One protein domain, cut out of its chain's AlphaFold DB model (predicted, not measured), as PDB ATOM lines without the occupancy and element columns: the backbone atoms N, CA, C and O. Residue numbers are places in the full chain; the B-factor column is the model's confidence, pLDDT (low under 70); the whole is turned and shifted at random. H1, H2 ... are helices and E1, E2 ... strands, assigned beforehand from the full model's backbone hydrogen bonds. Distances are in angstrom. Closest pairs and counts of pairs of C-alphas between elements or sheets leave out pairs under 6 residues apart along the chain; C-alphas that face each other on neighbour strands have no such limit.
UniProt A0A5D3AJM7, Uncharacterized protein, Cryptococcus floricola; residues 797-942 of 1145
ATOM      1  N   LEU A 797     -30.229  -9.334  22.247       96.44
ATOM      2  CA  LEU A 797     -31.074  -8.164  22.451       96.44
ATOM      3  C   LEU A 797     -32.538  -8.461  22.139       96.44
ATOM      4  O   LEU A 797     -32.838  -9.263  21.260       96.44
ATOM      5  N   HIS A 798     -33.447  -7.782  22.826       97.81
ATOM      6  CA  HIS A 798     -34.865  -7.743  22.487       97.81
ATOM      7  C   HIS A 798     -35.303  -6.294  22.301       97.81
ATOM      8  O   HIS A 798     -35.089  -5.468  23.187       97.81
ATOM      9  N   VAL A 799     -35.910  -5.984  21.157       97.38
ATOM     10  CA  VAL A 799     -36.495  -4.664  20.895       97.38
ATOM     11  C   VAL A 799     -37.952  -4.689  21.344       97.38
ATOM     12  O   VAL A 799     -38.735  -5.462  20.800       97.38
ATOM     13  N   ALA A 800     -38.309  -3.859  22.327       96.81
ATOM     14  CA  ALA A 800     -39.663  -3.825  22.877       96.81
ATOM     15  C   ALA A 800     -40.705  -3.391  21.829       96.81
ATOM     16  O   ALA A 800     -40.460  -2.493  21.017       96.81
ATOM     17  N   ASP A 801     -41.877  -4.021  21.875       95.25
ATOM     18  CA  ASP A 801     -43.001  -3.822  20.964       95.25
ATOM     19  C   ASP A 801     -44.354  -3.997  21.682       95.25
ATOM     20  O   ASP A 801     -44.421  -4.464  22.817       95.25
ATOM     21  N   GLY A 802     -45.442  -3.601  21.021       93.75
ATOM     22  CA  GLY A 802     -46.814  -3.704  21.514       93.75
ATOM     23  C   GLY A 802     -47.233  -2.618  22.509       93.75
ATOM     24  O   GLY A 802     -48.218  -2.816  23.219       93.75
ATOM     25  N   TYR A 803     -46.508  -1.498  22.591       95.12
ATOM     26  CA  TYR A 803     -46.862  -0.379  23.471       95.12
ATOM     27  C   TYR A 803     -47.851   0.594  22.809       95.12
ATOM     28  O   TYR A 803     -47.865   0.778  21.587       95.12
ATOM     29  N   ASP A 804     -48.674   1.248  23.631       94.44
ATOM     30  CA  ASP A 804     -49.678   2.202  23.160       94.44
ATOM     31  C   ASP A 804     -49.010   3.371  22.415       94.44
ATOM     32  O   ASP A 804     -48.086   4.008  22.915       94.44
ATOM     33  N   GLY A 805     -49.475   3.649  21.193       91.62
ATOM     34  CA  GLY A 805     -48.918   4.696  20.327       91.62
ATOM     35  C   GLY A 805     -47.805   4.242  19.371       91.62
ATOM     36  O   GLY A 805     -47.437   5.018  18.488       91.62
ATOM     37  N   GLN A 806     -47.327   2.993  19.462       93.75
ATOM     38  CA  GLN A 806     -46.285   2.462  18.571       93.75
ATOM     39  C   GLN A 806     -46.672   2.531  17.083       93.75
ATOM     40  O   GLN A 806     -45.920   3.059  16.269       93.75
ATOM     41  N   GLU A 807     -47.850   2.019  16.711       92.94
ATOM     42  CA  GLU A 807     -48.280   1.999  15.303       92.94
ATOM     43  C   GLU A 807     -48.372   3.413  14.712       92.94
ATOM     44  O   GLU A 807     -48.021   3.633  13.554       92.94
ATOM     45  N   ALA A 808     -48.808   4.388  15.518       92.50
ATOM     46  CA  ALA A 808     -48.956   5.774  15.089       92.50
ATOM     47  C   ALA A 808     -47.602   6.448  14.820       92.50
ATOM     48  O   ALA A 808     -47.456   7.134  13.807       92.50
ATOM     49  N   ILE A 809     -46.608   6.238  15.693       91.25
ATOM     50  CA  ILE A 809     -45.286   6.857  15.542       91.25
ATOM     51  C   ILE A 809     -44.452   6.194  14.442       91.25
ATOM     52  O   ILE A 809     -43.752   6.886  13.709       91.25
ATOM     53  N   GLU A 810     -44.570   4.878  14.261       90.69
ATOM     54  CA  GLU A 810     -43.852   4.159  13.198       90.69
ATOM     55  C   GLU A 810     -44.439   4.403  11.804       90.69
ATOM     56  O   GLU A 810     -43.733   4.295  10.802       90.69
ATOM     57  N   ALA A 811     -45.716   4.780  11.724       91.00
ATOM     58  CA  ALA A 811     -46.337   5.221  10.479       91.00
ATOM     59  C   ALA A 811     -46.009   6.681  10.115       91.00
ATOM     60  O   ALA A 811     -46.294   7.102   8.991       91.00
ATOM     61  N   ALA A 812     -45.450   7.468  11.040       89.69
ATOM     62  CA  ALA A 812     -45.159   8.878  10.814       89.69
ATOM     63  C   ALA A 812     -43.947   9.071   9.887       89.69
ATOM     64  O   ALA A 812     -42.976   8.318   9.927       89.69
ATOM     65  N   ASP A 813     -43.960  10.140   9.085       84.19
ATOM     66  CA  ASP A 813     -42.880  10.414   8.124       84.19
ATOM     67  C   ASP A 813     -41.511  10.582   8.800       84.19
ATOM     68  O   ASP A 813     -40.494  10.192   8.230       84.19
ATOM     69  N   CYS A 814     -41.484  11.086  10.039       82.31
ATOM     70  CA  CYS A 814     -40.278  11.237  10.864       82.31
ATOM     71  C   CYS A 814     -39.493   9.922  11.066       82.31
ATOM     72  O   CYS A 814     -38.313   9.966  11.407       82.31
ATOM     73  N   HIS A 815     -40.146   8.767  10.870       85.00
ATOM     74  CA  HIS A 815     -39.558   7.434  11.001       85.00
ATOM     75  C   HIS A 815     -38.632   7.091   9.826       85.00
ATOM     76  O   HIS A 815     -37.841   6.156   9.905       85.00
ATOM     77  N   LYS A 816     -38.688   7.864   8.738       81.12
ATOM     78  CA  LYS A 816     -37.778   7.770   7.590       81.12
ATOM     79  C   LYS A 816     -36.701   8.848   7.657       81.12
ATOM     80  O   LYS A 816     -36.884   9.898   8.278       81.12
ATOM     81  N   LEU A 817     -35.599   8.629   6.950       75.06
ATOM     82  CA  LEU A 817     -34.538   9.612   6.769       75.06
ATOM     83  C   LEU A 817     -35.089  10.874   6.094       75.06
ATOM     84  O   LEU A 817     -35.599  10.841   4.978       75.06
ATOM     85  N   GLN A 818     -34.941  12.006   6.781       73.75
ATOM     86  CA  GLN A 818     -35.409  13.321   6.327       73.75
ATOM     87  C   GLN A 818     -34.272  14.137   5.706       73.75
ATOM     88  O   GLN A 818     -33.139  14.053   6.166       73.75
ATOM     89  N   ASP A 819     -34.535  15.018   4.748       70.81
ATOM     90  CA  ASP A 819     -33.470  15.848   4.149       70.81
ATOM     91  C   ASP A 819     -33.153  17.131   4.944       70.81
ATOM     92  O   ASP A 819     -32.095  17.731   4.758       70.81
ATOM     93  N   SER A 820     -34.040  17.552   5.855       70.19
ATOM     94  CA  SER A 820     -33.917  18.809   6.617       70.19
ATOM     95  C   SER A 820     -33.886  18.648   8.144       70.19
ATOM     96  O   SER A 820     -33.527  19.595   8.840       70.19
ATOM     97  N   HIS A 821     -34.219  17.465   8.674       74.00
ATOM     98  CA  HIS A 821     -34.220  17.152  10.110       74.00
ATOM     99  C   HIS A 821     -33.367  15.911  10.384       74.00
ATOM    100  O   HIS A 821     -33.827  14.776  10.273       74.00
ATOM    101  N   CYS A 822     -32.088  16.113  10.710       80.19
ATOM    102  CA  CYS A 822     -31.103  15.031  10.703       80.19
ATOM    103  C   CYS A 822     -31.102  14.114  11.945       80.19
ATOM    104  O   CYS A 822     -30.144  13.375  12.132       80.19
ATOM    105  N   PHE A 823     -32.158  14.117  12.758       84.88
ATOM    106  CA  PHE A 823     -32.235  13.423  14.055       84.88
ATOM    107  C   PHE A 823     -32.967  12.070  13.979       84.88
ATOM    108  O   PHE A 823     -33.718  11.723  14.877       84.88
ATOM    109  N   SER A 824     -32.799  11.341  12.872       84.06
ATOM    110  CA  SER A 824     -33.479  10.060  12.577       84.06
ATOM    111  C   SER A 824     -32.565   8.833  12.732       84.06
ATOM    112  O   SER A 824     -32.853   7.755  12.211       84.06
ATOM    113  N   ALA A 825     -31.427   8.993  13.418       88.69
ATOM    114  CA  ALA A 825     -30.495   7.893  13.686       88.69
ATOM    115  C   ALA A 825     -31.104   6.823  14.614       88.69
ATOM    116  O   ALA A 825     -30.779   5.646  14.498       88.69
ATOM    117  N   ASP A 826     -32.012   7.218  15.502       91.25
ATOM    118  CA  ASP A 826     -32.791   6.316  16.350       91.25
ATOM    119  C   ASP A 826     -33.624   5.328  15.519       91.25
ATOM    120  O   ASP A 826     -33.514   4.117  15.708       91.25
ATOM    121  N   SER A 827     -34.379   5.815  14.531       90.06
ATOM    122  CA  SER A 827     -35.231   4.973  13.686       90.06
ATOM    123  C   SER A 827     -34.460   3.899  12.924       90.06
ATOM    124  O   SER A 827     -34.815   2.717  12.989       90.06
ATOM    125  N   ILE A 828     -33.380   4.276  12.235       89.69
ATOM    126  CA  ILE A 828     -32.574   3.317  11.467       89.69
ATOM    127  C   ILE A 828     -31.969   2.243  12.382       89.69
ATOM    128  O   ILE A 828     -32.005   1.059  12.040       89.69
ATOM    129  N   LEU A 829     -31.502   2.629  13.574       92.31
ATOM    130  CA  LEU A 829     -30.943   1.709  14.562       92.31
ATOM    131  C   LEU A 829     -32.007   0.755  15.119       92.31
ATOM    132  O   LEU A 829     -31.775  -0.451  15.162       92.31
ATOM    133  N   TYR A 830     -33.192   1.246  15.499       93.69
ATOM    134  CA  TYR A 830     -34.270   0.383  15.995       93.69
ATOM    135  C   TYR A 830     -34.755  -0.604  14.937       93.69
ATOM    136  O   TYR A 830     -34.924  -1.790  15.233       93.69
ATOM    137  N   ARG A 831     -34.938  -0.149  13.693       91.44
ATOM    138  CA  ARG A 831     -35.319  -1.017  12.571       91.44
ATOM    139  C   ARG A 831     -34.253  -2.079  12.310       91.44
ATOM    140  O   ARG A 831     -34.607  -3.244  12.176       91.44
ATOM    141  N   GLY A 832     -32.972  -1.704  12.314       91.56
ATOM    142  CA  GLY A 832     -31.854  -2.642  12.176       91.56
ATOM    143  C   GLY A 832     -31.814  -3.679  13.303       91.56
ATOM    144  O   GLY A 832     -31.743  -4.880  13.042       91.56
ATOM    145  N   MET A 833     -31.951  -3.245  14.559       93.81
ATOM    146  CA  MET A 833     -31.923  -4.129  15.731       93.81
ATOM    147  C   MET A 833     -33.096  -5.115  15.787       93.81
ATOM    148  O   MET A 833     -32.932  -6.210  16.322       93.81
ATOM    149  N   ARG A 834     -34.259  -4.804  15.198       93.12
ATOM    150  CA  ARG A 834     -35.387  -5.755  15.130       93.12
ATOM    151  C   ARG A 834     -35.031  -7.053  14.413       93.12
ATOM    152  O   ARG A 834     -35.556  -8.098  14.781       93.12
ATOM    153  N   HIS A 835     -34.099  -7.015  13.462       91.44
ATOM    154  CA  HIS A 835     -33.607  -8.215  12.780       91.44
ATOM    155  C   HIS A 835     -32.732  -9.110  13.674       91.44
ATOM    156  O   HIS A 835     -32.589 -10.295  13.383       91.44
ATOM    157  N   LEU A 836     -32.177  -8.569  14.766       91.62
ATOM    158  CA  LEU A 836     -31.418  -9.311  15.781       91.62
ATOM    159  C   LEU A 836     -32.263  -9.726  16.993       91.62
ATOM    160  O   LEU A 836     -31.763 -10.420  17.878       91.62
ATOM    161  N   SER A 837     -33.513  -9.264  17.071       95.31
ATOM    162  CA  SER A 837     -34.318  -9.377  18.282       95.31
ATOM    163  C   SER A 837     -34.624 -10.839  18.622       95.31
ATOM    164  O   SER A 837     -35.240 -11.559  17.835       95.31
ATOM    165  N   VAL A 838     -34.236 -11.267  19.823       97.06
ATOM    166  CA  VAL A 838     -34.583 -12.576  20.396       97.06
ATOM    167  C   VAL A 838     -35.867 -12.493  21.233       97.06
ATOM    168  O   VAL A 838     -36.484 -11.430  21.356       97.06
ATOM    169  N   SER A 839     -36.303 -13.617  21.816       96.94
ATOM    170  CA  SER A 839     -37.454 -13.617  22.729       96.94
ATOM    171  C   SER A 839     -37.152 -12.849  24.024       96.94
ATOM    172  O   SER A 839     -35.998 -12.757  24.457       96.94
ATOM    173  N   LYS A 840     -38.202 -12.333  24.676       95.81
ATOM    174  CA  LYS A 840     -38.118 -11.557  25.930       95.81
ATOM    175  C   LYS A 840     -37.315 -12.289  27.008       95.81
ATOM    176  O   LYS A 840     -36.526 -11.682  27.729       95.81
ATOM    177  N   GLU A 841     -37.466 -13.606  27.085       94.62
ATOM    178  CA  GLU A 841     -36.823 -14.472  28.075       94.62
ATOM    179  C   GLU A 841     -35.314 -14.583  27.832       94.62
ATOM    180  O   GLU A 841     -34.538 -14.502  28.782       94.62
ATOM    181  N   GLN A 842     -34.899 -14.709  26.568       95.50
ATOM    182  CA  GLN A 842     -33.500 -14.904  26.167       95.50
ATOM    183  C   GLN A 842     -32.673 -13.612  26.148       95.50
ATOM    184  O   GLN A 842     -31.450 -13.681  26.043       95.50
ATOM    185  N   ALA A 843     -33.329 -12.454  26.217       96.19
ATOM    186  CA  ALA A 843     -32.682 -11.152  26.116       96.19
ATOM    187  C   ALA A 843     -31.771 -10.839  27.314       96.19
ATOM    188  O   ALA A 843     -32.190 -10.926  28.469       96.19
ATOM    189  N   GLU A 844     -30.554 -10.396  27.034       94.44
ATOM    190  CA  GLU A 844     -29.621  -9.799  27.996       94.44
ATOM    191  C   GLU A 844     -29.767  -8.269  28.009       94.44
ATOM    192  O   GLU A 844     -29.694  -7.637  29.065       94.44
ATOM    193  N   LEU A 845     -30.032  -7.690  26.832       96.81
ATOM    194  CA  LEU A 845     -30.284  -6.267  26.615       96.81
ATOM    195  C   LEU A 845     -31.710  -6.055  26.094       96.81
ATOM    196  O   LEU A 845     -32.114  -6.663  25.105       96.81
ATOM    197  N   VAL A 846     -32.472  -5.169  26.726       97.94
ATOM    198  CA  VAL A 846     -33.802  -4.758  26.267       97.94
ATOM    199  C   VAL A 846     -33.704  -3.341  25.722       97.94
ATOM    200  O   VAL A 846     -33.415  -2.395  26.453       97.94
ATOM    201  N   VAL A 847     -33.933  -3.199  24.423       98.00
ATOM    202  CA  VAL A 847     -33.900  -1.919  23.721       98.00
ATOM    203  C   VAL A 847     -35.313  -1.358  23.660       98.00
ATOM    204  O   VAL A 847     -36.236  -2.040  23.217       98.00
ATOM    205  N   LEU A 848     -35.473  -0.113  24.095       97.56
ATOM    206  CA  LEU A 848     -36.747   0.587  24.198       97.56
ATOM    207  C   LEU A 848     -36.859   1.615  23.057       97.56
ATOM    208  O   LEU A 848     -36.128   2.614  23.074       97.56
ATOM    209  N   PRO A 849     -37.718   1.383  22.043       95.62
ATOM    210  CA  PRO A 849     -37.880   2.308  20.926       95.62
ATOM    211  C   PRO A 849     -38.558   3.606  21.359       95.62
ATOM    212  O   PRO A 849     -39.752   3.632  21.648       95.62
ATOM    213  N   VAL A 850     -37.795   4.697  21.391       93.44
ATOM    214  CA  VAL A 850     -38.286   6.043  21.700       93.44
ATOM    215  C   VAL A 850     -37.722   7.018  20.676       93.44
ATOM    216  O   VAL A 850     -36.549   6.950  20.335       93.44
ATOM    217  N   TYR A 851     -38.552   7.923  20.169       91.25
ATOM    218  CA  TYR A 851     -38.174   8.805  19.063       91.25
ATOM    219  C   TYR A 851     -38.179  10.242  19.559       91.25
ATOM    220  O   TYR A 851     -39.233  10.873  19.667       91.25
ATOM    221  N   GLN A 852     -36.995  10.733  19.924       86.56
ATOM    222  CA  GLN A 852     -36.838  11.979  20.676       86.56
ATOM    223  C   GLN A 852     -37.364  13.203  19.917       86.56
ATOM    224  O   GLN A 852     -37.903  14.118  20.533       86.56
ATOM    225  N   GLN A 853     -37.233  13.207  18.586       82.69
ATOM    226  CA  GLN A 853     -37.643  14.324  17.736       82.69
ATOM    227  C   GLN A 853     -38.472  13.853  16.531       82.69
ATOM    228  O   GLN A 853     -38.098  14.055  15.376       82.69
ATOM    229  N   CYS A 854     -39.637  13.251  16.794       85.69
ATOM    230  CA  CYS A 854     -40.634  12.958  15.764       85.69
ATOM    231  C   CYS A 854     -41.735  14.033  15.715       85.69
ATOM    232  O   CYS A 854     -42.628  14.082  16.559       85.69
ATOM    233  N   THR A 855     -41.697  14.911  14.710       81.12
ATOM    234  CA  THR A 855     -42.671  16.007  14.586       81.12
ATOM    235  C   THR A 855     -44.110  15.493  14.461       81.12
ATOM    236  O   THR A 855     -44.421  14.697  13.580       81.12
ATOM    237  N   GLY A 856     -45.004  16.001  15.316       82.75
ATOM    238  CA  GLY A 856     -46.433  15.669  15.297       82.75
ATOM    239  C   GLY A 856     -46.818  14.411  16.081       82.75
ATOM    240  O   GLY A 856     -48.004  14.091  16.126       82.75
ATOM    241  N   GLN A 857     -45.859  13.731  16.717       89.25
ATOM    242  CA  GLN A 857     -46.092  12.577  17.590       89.25
ATOM    243  C   GLN A 857     -45.604  12.868  19.022       89.25
ATOM    244  O   GLN A 857     -44.678  13.662  19.199       89.25
ATOM    245  N   PRO A 858     -46.222  12.272  20.059       89.69
ATOM    246  CA  PRO A 858     -45.763  12.413  21.439       89.69
ATOM    247  C   PRO A 858     -44.434  11.679  21.680       89.69
ATOM    248  O   PRO A 858     -44.173  10.631  21.091       89.69
ATOM    249  N   PHE A 859     -43.609  12.199  22.593       91.31
ATOM    250  CA  PHE A 859     -42.410  11.507  23.072       91.31
ATOM    251  C   PHE A 859     -42.780  10.517  24.189       91.31
ATOM    252  O   PHE A 859     -43.039  10.918  25.321       91.31
ATOM    253  N   LEU A 860     -42.818   9.225  23.858       93.19
ATOM    254  CA  LEU A 860     -43.391   8.151  24.689       93.19
ATOM    255  C   LEU A 860     -42.380   7.477  25.643       93.19
ATOM    256  O   LEU A 860     -42.460   6.273  25.875       93.19
ATOM    257  N   LEU A 861     -41.401   8.210  26.188       93.94
ATOM    258  CA  LEU A 861     -40.346   7.609  27.024       93.94
ATOM    259  C   LEU A 861     -40.908   6.854  28.240       93.94
ATOM    260  O   LEU A 861     -40.599   5.680  28.438       93.94
ATOM    261  N   HIS A 862     -41.745   7.517  29.039       95.12
ATOM    262  CA  HIS A 862     -42.316   6.930  30.257       95.12
ATOM    263  C   HIS A 862     -43.260   5.765  29.941       95.12
ATOM    264  O   HIS A 862     -43.218   4.745  30.626       95.12
ATOM    265  N   ASP A 863     -44.055   5.881  28.875       96.00
ATOM    266  CA  ASP A 863     -45.007   4.846  28.460       96.00
ATOM    267  C   ASP A 863     -44.296   3.565  28.003       96.00
ATOM    268  O   ASP A 863     -44.666   2.464  28.419       96.00
ATOM    269  N   VAL A 864     -43.229   3.694  27.205       96.75
ATOM    270  CA  VAL A 864     -42.437   2.548  26.728       96.75
ATOM    271  C   VAL A 864     -41.714   1.862  27.889       96.75
ATOM    272  O   VAL A 864     -41.713   0.632  27.969       96.75
ATOM    273  N   VAL A 865     -41.136   2.625  28.825       96.50
ATOM    274  CA  VAL A 865     -40.475   2.049  30.011       96.50
ATOM    275  C   VAL A 865     -41.485   1.343  30.919       96.50
ATOM    276  O   VAL A 865     -41.222   0.230  31.383       96.50
ATOM    277  N   HIS A 866     -42.651   1.949  31.152       96.50
ATOM    278  CA  HIS A 866     -43.724   1.323  31.921       96.50
ATOM    279  C   HIS A 866     -44.191   0.018  31.258       96.50
ATOM    280  O   HIS A 866     -44.264  -1.021  31.916       96.50
ATOM    281  N   HIS A 867     -44.427   0.035  29.943       97.06
ATOM    282  CA  HIS A 867     -44.789  -1.160  29.180       97.06
ATOM    283  C   HIS A 867     -43.735  -2.268  29.305       97.06
ATOM    284  O   HIS A 867     -44.080  -3.422  29.568       97.06
ATOM    285  N   ALA A 868     -42.450  -1.941  29.156       97.00
ATOM    286  CA  ALA A 868     -41.367  -2.909  29.308       97.00
ATOM    287  C   ALA A 868     -41.313  -3.493  30.728       97.00
ATOM    288  O   ALA A 868     -41.150  -4.701  30.890       97.00
ATOM    289  N   THR A 869     -41.519  -2.657  31.748       96.12
ATOM    290  CA  THR A 869     -41.530  -3.064  33.161       96.12
ATOM    291  C   THR A 869     -42.647  -4.060  33.468       96.12
ATOM    292  O   THR A 869     -42.436  -5.006  34.225       96.12
ATOM    293  N   GLU A 870     -43.826  -3.883  32.872       96.75
ATOM    294  CA  GLU A 870     -44.986  -4.741  33.132       96.75
ATOM    295  C   GLU A 870     -45.046  -5.986  32.231       96.75
ATOM    296  O   GLU A 870     -45.647  -6.989  32.611       96.75
ATOM    297  N   THR A 871     -44.426  -5.957  31.045       96.19
ATOM    298  CA  THR A 871     -44.585  -7.032  30.044       96.19
ATOM    299  C   THR A 871     -43.333  -7.857  29.763       96.19
ATOM    300  O   THR A 871     -43.446  -8.918  29.140       96.19
ATOM    301  N   ILE A 872     -42.145  -7.409  30.181       96.50
ATOM    302  CA  ILE A 872     -40.876  -8.103  29.932       96.50
ATOM    303  C   ILE A 872     -40.341  -8.651  31.266       96.50
ATOM    304  O   ILE A 872     -39.903  -7.875  32.120       96.50
ATOM    305  N   PRO A 873     -40.333  -9.984  31.465       94.69
ATOM    306  CA  PRO A 873     -39.852 -10.594  32.706       94.69
ATOM    307  C   PRO A 873     -38.408 -10.189  33.018       94.69
ATOM    308  O   PRO A 873     -37.569 -10.208  32.121       94.69
ATOM    309  N   GLY A 874     -38.080  -9.865  34.270       92.12
ATOM    310  CA  GLY A 874     -36.724  -9.487  34.673       92.12
ATOM    311  C   GLY A 874     -36.410  -7.993  34.562       92.12
ATOM    312  O   GLY A 874     -35.408  -7.568  35.134       92.12
ATOM    313  N   VAL A 875     -37.232  -7.187  33.873       93.88
ATOM    314  CA  VAL A 875     -37.054  -5.721  33.845       93.88
ATOM    315  C   VAL A 875     -37.399  -5.115  35.205       93.88
ATOM    316  O   VAL A 875     -36.600  -4.370  35.764       93.88
ATOM    317  N   LYS A 876     -38.550  -5.485  35.776       92.19
ATOM    318  CA  LYS A 876     -39.023  -4.984  37.075       92.19
ATOM    319  C   LYS A 876     -38.093  -5.345  38.232       92.19
ATOM    320  O   LYS A 876     -37.939  -4.567  39.167       92.19
ATOM    321  N   GLU A 877     -37.471  -6.517  38.162       89.81
ATOM    322  CA  GLU A 877     -36.506  -7.002  39.150       89.81
ATOM    323  C   GLU A 877     -35.089  -6.431  38.952       89.81
ATOM    324  O   GLU A 877     -34.226  -6.678  39.790       89.81
ATOM    325  N   GLY A 878     -34.827  -5.694  37.863       86.19
ATOM    326  CA  GLY A 878     -33.500  -5.145  37.548       86.19
ATOM    327  C   GLY A 878     -32.492  -6.174  37.018       86.19
ATOM    328  O   GLY A 878     -31.291  -5.922  37.019       86.19
ATOM    329  N   ASN A 879     -32.961  -7.336  36.554       89.38
ATOM    330  CA  ASN A 879     -32.122  -8.425  36.043       89.38
ATOM    331  C   ASN A 879     -31.727  -8.254  34.567       89.38
ATOM    332  O   ASN A 879     -30.864  -8.986  34.081       89.38
ATOM    333  N   LYS A 880     -32.383  -7.349  33.831       92.62
ATOM    334  CA  LYS A 880     -32.095  -7.060  32.418       92.62
ATOM    335  C   LYS A 880     -31.566  -5.643  32.262       92.62
ATOM    336  O   LYS A 880     -32.091  -4.715  32.874       92.62
ATOM    337  N   HIS A 881     -30.570  -5.471  31.399       94.62
ATOM    338  CA  HIS A 881     -30.090  -4.141  31.044       94.62
ATOM    339  C   HIS A 881     -31.076  -3.471  30.088       94.62
ATOM    340  O   HIS A 881     -31.570  -4.108  29.159       94.62
ATOM    341  N   LEU A 882     -31.337  -2.185  30.303       96.56
ATOM    342  CA  LEU A 882     -32.195  -1.377  29.442       96.56
ATOM    343  C   LEU A 882     -31.347  -0.436  28.587       96.56
ATOM    344  O   LEU A 882     -30.355   0.113  29.076       96.56
ATOM    345  N   ALA A 883     -31.751  -0.219  27.336       97.31
ATOM    346  CA  ALA A 883     -31.135   0.770  26.462       97.31
ATOM    347  C   ALA A 883     -32.148   1.598  25.667       97.31
ATOM    348  O   ALA A 883     -33.187   1.095  25.240       97.31
ATOM    349  N   VAL A 884     -31.801   2.861  25.422       96.94
ATOM    350  CA  VAL A 884     -32.543   3.806  24.570       96.94
ATOM    351  C   VAL A 884     -31.582   4.530  23.631       96.94
ATOM    352  O   VAL A 884     -30.399   4.679  23.941       96.94
ATOM    353  N   VAL A 885     -32.089   5.014  22.498       95.56
ATOM    354  CA  VAL A 885     -31.324   5.793  21.521       95.56
ATOM    355  C   VAL A 885     -31.901   7.207  21.473       95.56
ATOM    356  O   VAL A 885     -33.066   7.392  21.143       95.56
ATOM    357  N   LEU A 886     -31.095   8.209  21.829       93.81
ATOM    358  CA  LEU A 886     -31.508   9.610  21.964       93.81
ATOM    359  C   LEU A 886     -30.595  10.497  21.112       93.81
ATOM    360  O   LEU A 886     -29.453  10.777  21.472       93.81
ATOM    361  N   THR A 887     -31.083  10.900  19.936       90.44
ATOM    362  CA  THR A 887     -30.233  11.464  18.866       90.44
ATOM    363  C   THR A 887     -30.407  12.961  18.626       90.44
ATOM    364  O   THR A 887     -29.769  13.510  17.728       90.44
ATOM    365  N   HIS A 888     -31.238  13.638  19.422       88.94
ATOM    366  CA  HIS A 888     -31.395  15.091  19.354       88.94
ATOM    367  C   HIS A 888     -30.198  15.831  19.982       88.94
ATOM    368  O   HIS A 888     -29.366  15.224  20.657       88.94
ATOM    369  N   ASP A 889     -30.127  17.155  19.801       85.56
ATOM    370  CA  ASP A 889     -29.011  18.028  20.201       85.56
ATOM    371  C   ASP A 889     -28.433  17.747  21.593       85.56
ATOM    372  O   ASP A 889     -27.216  17.676  21.735       85.56
ATOM    373  N   TRP A 890     -29.281  17.540  22.601       87.00
ATOM    374  CA  TRP A 890     -28.862  17.352  23.996       87.00
ATOM    375  C   TRP A 890     -29.045  15.922  24.516       87.00
ATOM    376  O   TRP A 890     -28.960  15.691  25.723       87.00
ATOM    377  N   GLY A 891     -29.296  14.956  23.624       90.12
ATOM    378  CA  GLY A 891     -29.336  13.529  23.947       90.12
ATOM    379  C   GLY A 891     -30.182  13.207  25.181       90.12
ATOM    380  O   GLY A 891     -31.379  13.486  25.214       90.12
ATOM    381  N   ILE A 892     -29.546  12.662  26.221       89.62
ATOM    382  CA  ILE A 892     -30.195  12.198  27.460       89.62
ATOM    383  C   ILE A 892     -31.051  13.254  28.181       89.62
ATOM    384  O   ILE A 892     -32.056  12.906  28.800       89.62
ATOM    385  N   CYS A 893     -30.709  14.540  28.079       88.00
ATOM    386  CA  CYS A 893     -31.445  15.597  28.774       88.00
ATOM    387  C   CYS A 893     -32.863  15.805  28.240       88.00
ATOM    388  O   CYS A 893     -33.672  16.428  28.919       88.00
ATOM    389  N   SER A 894     -33.183  15.295  27.046       81.12
ATOM    390  CA  SER A 894     -34.512  15.343  26.412       81.12
ATOM    391  C   SER A 894     -35.069  16.739  26.078       81.12
ATOM    392  O   SER A 894     -35.805  16.876  25.104       81.12
ATOM    393  N   ALA A 895     -34.685  17.779  26.811       78.25
ATOM    394  CA  ALA A 895     -35.011  19.173  26.571       78.25
ATOM    395  C   ALA A 895     -34.089  19.817  25.518       78.25
ATOM    396  O   ALA A 895     -33.057  19.269  25.124       78.25
ATOM    397  N   PHE A 896     -34.484  21.000  25.041       80.69
ATOM    398  CA  PHE A 896     -33.765  21.745  24.013       80.69
ATOM    399  C   PHE A 896     -33.311  23.113  24.518       80.69
ATOM    400  O   PHE A 896     -34.071  23.848  25.145       80.69
ATOM    401  N   ALA A 897     -32.078  23.460  24.163       80.00
ATOM    402  CA  ALA A 897     -31.471  24.759  24.382       80.00
ATOM    403  C   ALA A 897     -30.629  25.144  23.156       80.00
ATOM    404  O   ALA A 897     -30.040  24.280  22.501       80.00
ATOM    405  N   TRP A 898     -30.544  26.438  22.848       77.88
ATOM    406  CA  TRP A 898     -29.764  26.933  21.703       77.88
ATOM    407  C   TRP A 898     -28.257  27.008  21.980       77.88
ATOM    408  O   TRP A 898     -27.457  27.118  21.052       77.88
ATOM    409  N   GLU A 899     -27.865  26.980  23.250       75.94
ATOM    410  CA  GLU A 899     -26.478  27.092  23.695       75.94
ATOM    411  C   GLU A 899     -26.331  26.633  25.149       75.94
ATOM    412  O   GLU A 899     -27.298  26.669  25.918       75.94
ATOM    413  N   ILE A 900     -25.115  26.224  25.525       76.06
ATOM    414  CA  ILE A 900     -24.814  25.634  26.839       76.06
ATOM    415  C   ILE A 900     -25.188  26.545  28.021       76.06
ATOM    416  O   ILE A 900     -25.574  26.056  29.076       76.06
ATOM    417  N   TRP A 901     -25.157  27.867  27.854       75.12
ATOM    418  CA  TRP A 901     -25.538  28.813  28.910       75.12
ATOM    419  C   TRP A 901     -27.038  28.818  29.181       75.12
ATOM    420  O   TRP A 901     -27.469  28.696  30.324       75.12
ATOM    421  N   SER A 902     -27.844  28.887  28.117       71.19
ATOM    422  CA  SER A 902     -29.306  28.819  28.227       71.19
ATOM    423  C   SER A 902     -29.782  27.494  28.835       71.19
ATOM    424  O   SER A 902     -30.799  27.467  29.527       71.19
ATOM    425  N   ALA A 903     -29.002  26.427  28.631       68.75
ATOM    426  CA  ALA A 903     -29.193  25.112  29.229       68.75
ATOM    427  C   ALA A 903     -28.875  25.039  30.733       68.75
ATOM    428  O   ALA A 903     -29.325  24.107  31.398       68.75
ATOM    429  N   ARG A 904     -28.086  25.979  31.270       71.75
ATOM    430  CA  ARG A 904     -27.664  26.010  32.682       71.75
ATOM    431  C   ARG A 904     -28.527  26.942  33.555       71.75
ATOM    432  O   ARG A 904     -28.493  26.806  34.770       71.75
ATOM    433  N   ASP A 905     -29.291  27.854  32.946       64.25
ATOM    434  CA  ASP A 905     -30.137  28.852  33.625       64.25
ATOM    435  C   ASP A 905     -31.625  28.410  33.691       64.25
ATOM    436  O   ASP A 905     -31.964  27.454  34.392       64.25
ATOM    437  N   ASN A 906     -32.537  29.048  32.941       52.53
ATOM    438  CA  ASN A 906     -33.989  28.792  33.012       52.53
ATOM    439  C   ASN A 906     -34.493  27.511  32.303       52.53
ATOM    440  O   ASN A 906     -35.609  27.075  32.582       52.53
ATOM    441  N   HIS A 907     -33.721  26.915  31.387       56.06
ATOM    442  CA  HIS A 907     -34.071  25.663  30.687       56.06
ATOM    443  C   HIS A 907     -33.154  24.542  31.158       56.06
ATOM    444  O   HIS A 907     -32.421  23.960  30.360       56.06
ATOM    445  N   THR A 908     -33.128  24.318  32.470       64.00
ATOM    446  CA  THR A 908     -32.133  23.468  33.113       64.00
ATOM    447  C   THR A 908     -32.177  22.066  32.510       64.00
ATOM    448  O   THR A 908     -33.125  21.307  32.716       64.00
ATOM    449  N   LEU A 909     -31.175  21.758  31.688       75.50
ATOM    450  CA  LEU A 909     -31.069  20.473  31.023       75.50
ATOM    451  C   LEU A 909     -30.642  19.450  32.066       75.50
ATOM    452  O   LEU A 909     -29.495  19.450  32.504       75.50
ATOM    453  N   TYR A 910     -31.560  18.576  32.450       80.81
ATOM    454  CA  TYR A 910     -31.251  17.438  33.299       80.81
ATOM    455  C   TYR A 910     -31.756  16.160  32.643       80.81
ATOM    456  O   TYR A 910     -32.832  16.174  32.041       80.81
ATOM    457  N   PRO A 911     -30.994  15.058  32.740       87.44
ATOM    458  CA  PRO A 911     -31.502  13.758  32.340       87.44
ATOM    459  C   PRO A 911     -32.753  13.416  33.153       87.44
ATOM    460  O   PRO A 911     -32.816  13.675  34.357       87.44
ATOM    461  N   ASP A 912     -33.743  12.814  32.497       89.69
ATOM    462  CA  ASP A 912     -34.891  12.243  33.196       89.69
ATOM    463  C   ASP A 912     -34.403  11.131  34.141       89.69
ATOM    464  O   ASP A 912     -33.577  10.296  33.762       89.69
ATOM    465  N   TRP A 913     -34.913  11.105  35.374       90.00
ATOM    466  CA  TRP A 913     -34.502  10.140  36.398       90.00
ATOM    467  C   TRP A 913     -34.733   8.688  35.962       90.00
ATOM    468  O   TRP A 913     -34.015   7.795  36.416       90.00
ATOM    469  N   ILE A 914     -35.691   8.443  35.062       92.31
ATOM    470  CA  ILE A 914     -35.986   7.102  34.547       92.31
ATOM    471  C   ILE A 914     -34.810   6.517  33.744       92.31
ATOM    472  O   ILE A 914     -34.695   5.304  33.610       92.31
ATOM    473  N   LEU A 915     -33.896   7.366  33.258       93.12
ATOM    474  CA  LEU A 915     -32.717   6.979  32.474       93.12
ATOM    475  C   LEU A 915     -31.495   6.631  33.344       93.12
ATOM    476  O   LEU A 915     -30.465   6.206  32.808       93.12
ATOM    477  N   ASN A 916     -31.574   6.794  34.671       90.38
ATOM    478  CA  ASN A 916     -30.432   6.668  35.587       90.38
ATOM    479  C   ASN A 916     -29.692   5.328  35.478       90.38
ATOM    480  O   ASN A 916     -28.466   5.327  35.465       90.38
ATOM    481  N   ASP A 917     -30.412   4.220  35.298       90.75
ATOM    482  CA  ASP A 917     -29.840   2.866  35.213       90.75
ATOM    483  C   ASP A 917     -29.901   2.258  33.798       90.75
ATOM    484  O   ASP A 917     -29.747   1.051  33.617       90.75
ATOM    485  N   MET A 918     -30.102   3.094  32.772       93.31
ATOM    486  CA  MET A 918     -30.174   2.670  31.368       93.31
ATOM    487  C   MET A 918     -28.909   3.048  30.597       93.31
ATOM    488  O   MET A 918     -28.312   4.099  30.843       93.31
ATOM    489  N   ILE A 919     -28.516   2.227  29.625       95.88
ATOM    490  CA  ILE A 919     -27.485   2.582  28.645       95.88
ATOM    491  C   ILE A 919     -28.129   3.500  27.605       95.88
ATOM    492  O   ILE A 919     -29.063   3.104  26.911       95.88
ATOM    493  N   VAL A 920     -27.633   4.725  27.475       96.25
ATOM    494  CA  VAL A 920     -28.151   5.677  26.488       96.25
ATOM    495  C   VAL A 920     -27.176   5.764  25.327       96.25
ATOM    496  O   VAL A 920     -25.994   6.044  25.521       96.25
ATOM    497  N   TRP A 921     -27.664   5.522  24.114       96.44
ATOM    498  CA  TRP A 921     -26.912   5.775  22.889       96.44
ATOM    499  C   TRP A 921     -27.230   7.188  22.433       96.44
ATOM    500  O   TRP A 921     -28.372   7.489  22.085       96.44
ATOM    501  N   SER A 922     -26.237   8.064  22.485       93.94
ATOM    502  CA  SER A 922     -26.433   9.502  22.352       93.94
ATOM    503  C   SER A 922     -25.424  10.118  21.400       93.94
ATOM    504  O   SER A 922     -24.263   9.726  21.367       93.94
ATOM    505  N   VAL A 923     -25.845  11.133  20.651       91.25
ATOM    506  CA  VAL A 923     -24.918  12.008  19.907       91.25
ATOM    507  C   VAL A 923     -24.178  12.979  20.836       91.25
ATOM    508  O   VAL A 923     -23.172  13.579  20.457       91.25
ATOM    509  N   MET A 924     -24.684  13.135  22.061       89.38
ATOM    510  CA  MET A 924     -24.161  14.027  23.083       89.38
ATOM    511  C   MET A 924     -22.997  13.370  23.832       89.38
ATOM    512  O   MET A 924     -23.201  12.432  24.596       89.38
ATOM    513  N   GLY A 925     -21.791  13.900  23.628       89.19
ATOM    514  CA  GLY A 925     -20.560  13.483  24.300       89.19
ATOM    515  C   GLY A 925     -19.786  14.673  24.865       89.19
ATOM    516  O   GLY A 925     -18.611  14.817  24.574       89.19
ATOM    517  N   ASP A 926     -20.425  15.586  25.600       86.75
ATOM    518  CA  ASP A 926     -19.752  16.765  26.181       86.75
ATOM    519  C   ASP A 926     -19.583  16.597  27.686       86.75
ATOM    520  O   ASP A 926     -20.569  16.573  28.430       86.75
ATOM    521  N   TYR A 927     -18.329  16.496  28.117       84.44
ATOM    522  CA  TYR A 927     -17.932  16.377  29.516       84.44
ATOM    523  C   TYR A 927     -18.326  17.603  30.353       84.44
ATOM    524  O   TYR A 927     -18.456  17.480  31.573       84.44
ATOM    525  N   ASP A 928     -18.559  18.751  29.708       79.12
ATOM    526  CA  ASP A 928     -18.876  20.024  30.364       79.12
ATOM    527  C   ASP A 928     -20.397  20.250  30.519       79.12
ATOM    528  O   ASP A 928     -20.857  21.336  30.899       79.12
ATOM    529  N   SER A 929     -21.201  19.219  30.227       80.44
ATOM    530  CA  SER A 929     -22.663  19.236  30.322       80.44
ATOM    531  C   SER A 929     -23.197  18.109  31.223       80.44
ATOM    532  O   SER A 929     -22.596  17.035  31.285       80.44
ATOM    533  N   PRO A 930     -24.366  18.284  31.871       82.06
ATOM    534  CA  PRO A 930     -25.058  17.196  32.575       82.06
ATOM    535  C   PRO A 930     -25.691  16.166  31.620       82.06
ATOM    536  O   PRO A 930     -26.221  15.151  32.062       82.06
ATOM    537  N   CYS A 931     -25.635  16.410  30.307       87.44
ATOM    538  CA  CYS A 931     -26.295  15.616  29.274       87.44
ATOM    539  C   CYS A 931     -25.434  14.470  28.735       87.44
ATOM    540  O   CYS A 931     -25.654  13.991  27.620       87.44
ATOM    541  N   TYR A 932     -24.435  14.050  29.506       89.56
ATOM    542  CA  TYR A 932     -23.554  12.961  29.134       89.56
ATOM    543  C   TYR A 932     -22.940  12.278  30.362       89.56
ATOM    544  O   TYR A 932     -22.405  12.940  31.257       89.56
ATOM    545  N   ARG A 933     -22.981  10.940  30.403       90.19
ATOM    546  CA  ARG A 933     -22.380  10.114  31.464       90.19
ATOM    547  C   ARG A 933     -21.254   9.244  30.886       90.19
ATOM    548  O   ARG A 933     -21.520   8.152  30.385       90.19
ATOM    549  N   PRO A 934     -19.980   9.661  31.016       86.69
ATOM    550  CA  PRO A 934     -18.845   9.065  30.303       86.69
ATOM    551  C   PRO A 934     -18.641   7.559  30.440       86.69
ATOM    552  O   PRO A 934     -18.132   6.904  29.534       86.69
ATOM    553  N   HIS A 935     -18.979   6.988  31.594       87.81
ATOM    554  CA  HIS A 935     -18.724   5.572  31.848       87.81
ATOM    555  C   HIS A 935     -19.924   4.677  31.529       87.81
ATOM    556  O   HIS A 935     -19.724   3.469  31.398       87.81
ATOM    557  N   GLN A 936     -21.105   5.266  31.314       91.12
ATOM    558  CA  GLN A 936     -22.382   4.577  31.124       91.12
ATOM    559  C   GLN A 936     -22.934   4.712  29.701       91.12
ATOM    560  O   GLN A 936     -23.396   3.721  29.141       91.12
ATOM    561  N   ASP A 937     -22.898   5.917  29.135       93.88
ATOM    562  CA  ASP A 937     -23.503   6.214  27.838       93.88
ATOM    563  C   ASP A 937     -22.564   5.823  26.686       93.88
ATOM    564  O   ASP A 937     -21.338   5.825  26.831       93.88
ATOM    565  N   VAL A 938     -23.149   5.503  25.532       95.81
ATOM    566  CA  VAL A 938     -22.435   5.207  24.281       95.81
ATOM    567  C   VAL A 938     -22.568   6.415  23.362       95.81
ATOM    568  O   VAL A 938     -23.685   6.819  23.033       95.81
ATOM    569  N   VAL A 939     -21.441   6.990  22.935       95.06
ATOM    570  CA  VAL A 939     -21.457   8.132  22.011       95.06
ATOM    571  C   VAL A 939     -21.524   7.620  20.575       95.06
ATOM    572  O   VAL A 939     -20.571   7.020  20.078       95.06
ATOM    573  N   ILE A 940     -22.642   7.877  19.899       95.56
ATOM    574  CA  ILE A 940     -22.895   7.479  18.508       95.56
ATOM    575  C   ILE A 940     -22.750   8.675  17.556       95.56
ATOM    576  O   ILE A 940     -22.949   9.826  17.955       95.56
ATOM    577  N   PRO A 941     -22.403   8.455  16.275       94.06
ATOM    578  CA  PRO A 941     -22.293   9.539  15.310       94.06
ATOM    579  C   PRO A 941     -23.655  10.183  15.068       94.06
ATOM    580  O   PRO A 941     -24.673   9.505  14.953       94.06
ATOM    581  N   ALA A 942     -23.682  11.503  14.919       90.12
ATOM    582  CA  ALA A 942     -24.891  12.173  14.475       90.12
ATOM    583  C   ALA A 942     -25.205  11.861  13.011       90.12
ATOM    584  O   ALA A 942     -24.325  11.880  12.148       90.12
TER     585      ALA A 942
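This is residues 797 to 942 of the 1145 residues of an uncharacterized protein of Cryptococcus floricola (UniProt A0A5D3AJM7). With little regular structure, this is a small parallel sheet, E1 E2 E3 E4, amid long loops, with H2 over it as a second layer. Three named helices and four strands hold 43 of 146 printed residues, mixed in class. The whole is compact, radius of gyration of the C-alphas 15.0 A, spanning 45 by 33 by 24 A.

Find E1, residues 797 to 799, at C-alpha 797 (-31.074, -8.164, 22.451). Then come H1, 806 to 810, H2, 825 to 834, E2, 845 to 847, H3, 861 to 871, E3, 881 to 886, and E4, 918 to 922, ending at (-26.433, 9.502, 22.352).

Between E3 and E4, N 886 and O 921 are within hydrogen-bond range, 2.8 A. H2 is on the sheet at a height of 8.3 A; H3 only grazes it. In H1, H2 and H3 every O i to N i+4 pair is within range. Strand-helix-strand units, helices between parallel strands, are E1, H1 H2, E2, crossover left-handed, and E2, H3, E3, right-handed.

The printed part has no cut. Links H1 to H2, E2 to H3 and E3 to E4 are long. Residues 903 and 905 to 908 are under pLDDT 70.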